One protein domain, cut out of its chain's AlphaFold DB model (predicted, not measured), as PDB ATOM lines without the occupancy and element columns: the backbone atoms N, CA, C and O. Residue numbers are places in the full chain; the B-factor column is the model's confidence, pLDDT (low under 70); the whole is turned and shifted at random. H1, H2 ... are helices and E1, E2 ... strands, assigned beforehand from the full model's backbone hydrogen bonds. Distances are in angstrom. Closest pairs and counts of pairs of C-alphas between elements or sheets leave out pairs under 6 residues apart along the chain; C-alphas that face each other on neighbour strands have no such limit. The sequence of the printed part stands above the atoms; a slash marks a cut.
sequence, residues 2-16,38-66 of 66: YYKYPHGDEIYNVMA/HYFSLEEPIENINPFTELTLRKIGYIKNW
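Overview. This is residues 2 to 16 and 38 to 66 of the 66 residues of the protein "Putative NUDIX domain-containing protein" of Paenibacillus agaridevorans (UniProt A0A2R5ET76). The model has little regular structure and falls into two pieces along its long axis: a small two-stranded hairpin, E1 and E2, with residues 13 to 16 as its tail, and an open loop of chain, residues 38 to 66, with the short helix H1 in it. The printed part has 44 residues; E1, E2, H1 follow in that order, the strands antiparallel, the class mixed, with only 15 residues in named elements. It is loose, with a radius of gyration of the C-alphas of 13.1 A, and elongated, spanning 37 by 21 by 20 A.

Along the chain. E1 is residues 2 to 4, with C-alpha 2 at (40.373, 157.688, 1.592). E2 is residues 10 to 12, 6.8 A long against 7.0 A for E1. H1 is residues 51 to 59, 12.1 A long, ending with C-alpha 59 at (30.454, 145.715, 2.102).

Arrangement. E1 and E2 form a hairpin with a tight link, antiparallel at 168 degrees. N 3 and O 11 are 3.1 A apart and N 11 and O 3 2.9 A, within hydrogen-bond range. E1 and H1 are apart. In H1 every O i to N i+4 pair is within hydrogen-bond range.

Size, cuts and confidence. The C-alphas farthest apart, of His 7 and Glu 43, are 36.7 A apart. Residues 17 to 37 are not printed; C-alphas 16 and 38 are 22.1 A apart across this cut. Residues 38 to 50 hold no named element. No printed residue is under 70 in pLDDT.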
ATOM      1  N   TYR A   2      39.245 156.759   1.465       90.38
ATOM      2  CA  TYR A   2      40.373 157.688   1.592       90.38
ATOM      3  C   TYR A   2      41.661 157.005   1.134       90.38
ATOM      4  O   TYR A   2      41.893 155.849   1.489       90.38
ATOM      5  N   TYR A   3      42.481 157.715   0.364       89.44
ATOM      6  CA  TYR A   3      43.816 157.274  -0.025       89.44
ATOM      7  C   TYR A   3      44.779 158.459  -0.018       89.44
ATOM      8  O   TYR A   3      44.403 159.558  -0.428       89.44
ATOM      9  N   LYS A   4      46.017 158.220   0.420       93.12
ATOM     10  CA  LYS A   4      47.095 159.208   0.411       93.12
ATOM     11  C   LYS A   4      48.263 158.701  -0.418       93.12
ATOM     12  O   LYS A   4      48.825 157.651  -0.108       93.12
ATOM     13  N   TYR A   5      48.641 159.454  -1.443       90.62
ATOM     14  CA  TYR A   5      49.803 159.144  -2.266       90.62
ATOM     15  C   TYR A   5      51.109 159.418  -1.510       90.62
ATOM     16  O   TYR A   5      51.146 160.296  -0.641       90.62
ATOM     17  N   PRO A   6      52.217 158.744  -1.876       94.44
ATOM     18  CA  PRO A   6      53.529 158.976  -1.264       94.44
ATOM     19  C   PRO A   6      53.989 160.440  -1.294       94.44
ATOM     20  O   PRO A   6      54.711 160.880  -0.403       94.44
ATOM     21  N   HIS A   7      53.556 161.205  -2.300       94.62
ATOM     22  CA  HIS A   7      53.915 162.615  -2.469       94.62
ATOM     23  C   HIS A   7      53.022 163.589  -1.685       94.62
ATOM     24  O   HIS A   7      53.253 164.793  -1.733       94.62
ATOM     25  N   GLY A   8      52.055 163.080  -0.917       93.44
ATOM     26  CA  GLY A   8      51.249 163.870   0.014       93.44
ATOM     27  C   GLY A   8      49.832 164.180  -0.457       93.44
ATOM     28  O   GLY A   8      49.037 164.608   0.376       93.44
ATOM     29  N   ASP A   9      49.506 163.913  -1.723       95.25
ATOM     30  CA  ASP A   9      48.161 164.115  -2.265       95.25
ATOM     31  C   ASP A   9      47.147 163.187  -1.597       95.25
ATOM     32  O   ASP A   9      47.397 161.995  -1.402       95.25
ATOM     33  N   GLU A  10      45.981 163.733  -1.272       95.75
ATOM     34  CA  GLU A  10      44.907 163.030  -0.578       95.75
ATOM     35  C   GLU A  10      43.650 163.003  -1.441       95.75
ATOM     36  O   GLU A  10      43.230 164.023  -1.988       95.75
ATOM     37  N   ILE A  11      43.024 161.831  -1.536       92.38
ATOM     38  CA  ILE A  11      41.778 161.644  -2.276       92.38
ATOM     39  C   ILE A  11      40.691 161.129  -1.342       92.38
ATOM     40  O   ILE A  11      40.878 160.160  -0.603       92.38
ATOM     41  N   TYR A  12      39.518 161.752  -1.450       92.50
ATOM     42  CA  TYR A  12      38.280 161.326  -0.810       92.50
ATOM     43  C   TYR A  12      37.278 160.906  -1.887       92.50
ATOM     44  O   TYR A  12      36.573 161.728  -2.464       92.50
ATOM     45  N   ASN A  13      37.210 159.605  -2.154       89.25
ATOM     46  CA  ASN A  13      36.326 159.041  -3.169       89.25
ATOM     47  C   ASN A  13      34.915 158.796  -2.621       89.25
ATOM     48  O   ASN A  13      34.752 158.157  -1.573       89.25
ATOM     49  N   VAL A  14      33.905 159.217  -3.381       91.44
ATOM     50  CA  VAL A  14      32.509 158.779  -3.252       91.44
ATOM     51  C   VAL A  14      32.212 157.859  -4.428       91.44
ATOM     52  O   VAL A  14      32.572 158.171  -5.557       91.44
ATOM     53  N   MET A  15      31.585 156.716  -4.161       90.06
ATOM     54  CA  MET A  15      31.284 155.710  -5.176       90.06
ATOM     55  C   MET A  15      29.794 155.386  -5.142       90.06
ATOM     56  O   MET A  15      29.248 155.115  -4.071       90.06
ATOM     57  N   ALA A  16      29.162 155.408  -6.311       92.88
ATOM     58  CA  ALA A  16      27.849 154.823  -6.539       92.88
ATOM     59  C   ALA A  16      28.054 153.494  -7.273       92.88
ATOM     60  O   ALA A  16      28.750 153.455  -8.285       92.88
ATOM     61  N   HIS A  38      37.574 139.277 -17.743       89.62
ATOM     62  CA  HIS A  38      37.121 137.948 -17.329       89.62
ATOM     63  C   HIS A  38      36.052 137.999 -16.240       89.62
ATOM     64  O   HIS A  38      35.927 138.979 -15.505       89.62
ATOM     65  N   TYR A  39      35.307 136.898 -16.126       90.44
ATOM     66  CA  TYR A  39      34.502 136.612 -14.946       90.44
ATOM     67  C   TYR A  39      35.382 135.980 -13.872       90.44
ATOM     68  O   TYR A  39      36.166 135.078 -14.162       90.44
ATOM     69  N   PHE A  40      35.213 136.438 -12.637       91.56
ATOM     70  CA  PHE A  40      35.937 135.933 -11.478       91.56
ATOM     71  C   PHE A  40      34.978 135.203 -10.545       91.56
ATOM     72  O   PHE A  40      33.846 135.649 -10.334       91.56
ATOM     73  N   SER A  41      35.437 134.091  -9.973       91.88
ATOM     74  CA  SER A  41      34.718 133.427  -8.891       91.88
ATOM     75  C   SER A  41      34.744 134.305  -7.640       91.88
ATOM     76  O   SER A  41      35.758 134.915  -7.310       91.88
ATOM     77  N   LEU A  42      33.616 134.365  -6.934       92.06
ATOM     78  CA  LEU A  42      33.507 135.037  -5.637       92.06
ATOM     79  C   LEU A  42      33.715 134.069  -4.466       92.06
ATOM     80  O   LEU A  42      33.716 134.487  -3.308       92.06
ATOM     81  N   GLU A  43      33.887 132.776  -4.741       92.19
ATOM     82  CA  GLU A  43      34.067 131.735  -3.724       92.19
ATOM     83  C   GLU A  43      35.538 131.535  -3.334       92.19
ATOM     84  O   GLU A  43      35.816 130.994  -2.265       92.19
ATOM     85  N   GLU A  44      36.471 132.024  -4.153       94.06
ATOM     86  CA  GLU A  44      37.919 131.915  -3.953       94.06
ATOM     87  C   GLU A  44      38.626 133.273  -4.113       94.06
ATOM     88  O   GLU A  44      38.097 134.148  -4.803       94.06
ATOM     89  N   PRO A  45      39.813 133.469  -3.505       94.50
ATOM     90  CA  PRO A  45      40.538 134.731  -3.595       94.50
ATOM     91  C   PRO A  45      40.855 135.168  -5.024       94.50
ATOM     92  O   PRO A  45      41.505 134.446  -5.779       94.50
ATOM     93  N   ILE A  46      40.465 136.397  -5.362       94.69
ATOM     94  CA  ILE A  46      40.818 137.038  -6.631       94.69
ATOM     95  C   ILE A  46      42.234 137.603  -6.516       94.69
ATOM     96  O   ILE A  46      42.499 138.505  -5.716       94.69
ATOM     97  N   GLU A  47      43.150 137.073  -7.322       93.94
ATOM     98  CA  GLU A  47      44.547 137.497  -7.319       93.94
ATOM     99  C   GLU A  47      44.683 138.975  -7.719       93.94
ATOM    100  O   GLU A  47      44.041 139.443  -8.658       93.94
ATOM    101  N   ASN A  48      45.535 139.720  -7.005       93.06
ATOM    102  CA  ASN A  48      45.838 141.130  -7.279       93.06
ATOM    103  C   ASN A  48      44.604 142.055  -7.336       93.06
ATOM    104  O   ASN A  48      44.647 143.111  -7.973       93.06
ATOM    105  N   ILE A  49      43.510 141.692  -6.654       95.25
ATOM    106  CA  ILE A  49      42.325 142.543  -6.564       95.25
ATOM    107  C   ILE A  49      42.682 143.915  -5.979       95.25
ATOM    108  O   ILE A  49      43.424 144.042  -5.004       95.25
ATOM    109  N   ASN A  50      42.127 144.974  -6.571       92.75
ATOM    110  CA  ASN A  50      42.253 146.309  -6.003       92.75
ATOM    111  C   ASN A  50      41.604 146.339  -4.597       92.75
ATOM    112  O   ASN A  50      40.424 145.988  -4.478       92.75
ATOM    113  N   PRO A  51      42.295 146.825  -3.548       92.50
ATOM    114  CA  PRO A  51      41.772 146.804  -2.178       92.50
ATOM    115  C   PRO A  51      40.428 147.523  -1.991       92.50
ATOM    116  O   PRO A  51      39.618 147.138  -1.148       92.50
ATOM    117  N   PHE A  52      40.155 148.570  -2.774       93.06
ATOM    118  CA  PHE A  52      38.882 149.286  -2.719       93.06
ATOM    119  C   PHE A  52      37.745 148.517  -3.391       93.06
ATOM    120  O   PHE A  52      36.603 148.601  -2.930       93.06
ATOM    121  N   THR A  53      38.050 147.738  -4.430       94.31
ATOM    122  CA  THR A  53      37.094 146.812  -5.047       94.31
ATOM    123  C   THR A  53      36.733 145.707  -4.065       94.31
ATOM    124  O   THR A  53      35.551 145.480  -3.822       94.31
ATOM    125  N   GLU A  54      37.725 145.088  -3.422       95.06
ATOM    126  CA  GLU A  54      37.494 144.063  -2.400       95.06
ATOM    127  C   GLU A  54      36.657 144.608  -1.229       95.06
ATOM    128  O   GLU A  54      35.628 144.031  -0.870       95.06
ATOM    129  N   LEU A  55      37.041 145.769  -0.679       93.88
ATOM    130  CA  LEU A  55      36.293 146.451   0.380       93.88
ATOM    131  C   LEU A  55      34.835 146.693  -0.025       93.88
ATOM    132  O   LEU A  55      33.923 146.485   0.779       93.88
ATOM    133  N   THR A  56      34.620 147.147  -1.260       95.19
ATOM    134  CA  THR A  56      33.285 147.388  -1.803       95.19
ATOM    135  C   THR A  56      32.500 146.085  -1.857       95.19
ATOM    136  O   THR A  56      31.467 146.004  -1.200       95.19
ATOM    137  N   LEU A  57      33.014 145.052  -2.533       95.44
ATOM    138  CA  LEU A  57      32.351 143.756  -2.714       95.44
ATOM    139  C   LEU A  57      32.005 143.063  -1.387       95.44
ATOM    140  O   LEU A  57      30.923 142.486  -1.268       95.44
ATOM    141  N   ARG A  58      32.865 143.166  -0.365       95.44
ATOM    142  CA  ARG A  58      32.554 142.693   0.996       95.44
ATOM    143  C   ARG A  58      31.422 143.490   1.631       95.44
ATOM    144  O   ARG A  58      30.494 142.917   2.193       95.44
ATOM    145  N   LYS A  59      31.466 144.821   1.520       94.31
ATOM    146  CA  LYS A  59      30.454 145.715   2.102       94.31
ATOM    147  C   LYS A  59      29.066 145.507   1.494       94.31
ATOM    148  O   LYS A  59      28.081 145.604   2.221       94.31
ATOM    149  N   ILE A  60      28.989 145.234   0.191       94.44
ATOM    150  CA  ILE A  60      27.726 144.927  -0.500       94.44
ATOM    151  C   ILE A  60      27.351 143.433  -0.448       94.44
ATOM    152  O   ILE A  60      26.271 143.065  -0.891       94.44
ATOM    153  N   GLY A  61      28.191 142.583   0.154       94.69
ATOM    154  CA  GLY A  61      27.848 141.203   0.507       94.69
ATOM    155  C   GLY A  61      28.112 140.143  -0.565       94.69
ATOM    156  O   GLY A  61      27.595 139.036  -0.423       94.69
ATOM    157  N   TYR A  62      28.904 140.437  -1.598       94.31
ATOM    158  CA  TYR A  62      29.286 139.459  -2.630       94.31
ATOM    159  C   TYR A  62      30.438 138.556  -2.179       94.31
ATOM    160  O   TYR A  62      30.388 137.350  -2.398       94.31
ATOM    161  N   ILE A  63      31.441 139.116  -1.498       95.88
ATOM    162  CA  ILE A  63      32.530 138.345  -0.882       95.88
ATOM    163  C   ILE A  63      32.204 138.138   0.598       95.88
ATOM    164  O   ILE A  63      31.952 139.107   1.317       95.88
ATOM    165  N   LYS A  64      32.206 136.879   1.058       92.25
ATOM    166  CA  LYS A  64      31.852 136.516   2.447       92.25
ATOM    167  C   LYS A  64      32.877 135.636   3.168       92.25
ATOM    168  O   LYS A  64      32.959 135.713   4.389       92.25
ATOM    169  N   ASN A  65      33.609 134.793   2.439       85.94
ATOM    170  CA  ASN A  65      34.281 133.620   3.020       85.94
ATOM    171  C   ASN A  65      35.812 133.678   2.996       85.94
ATOM    172  O   ASN A  65      36.454 132.982   3.778       85.94
ATOM    173  N   TRP A  66      36.385 134.493   2.119       86.94
ATOM    174  CA  TRP A  66      37.812 134.786   2.044       86.94
ATOM    175  C   TRP A  66      37.978 136.283   2.091       86.94
ATOM    176  O   TRP A  66      37.038 136.991   1.663       86.94
TER     177      TRP A  66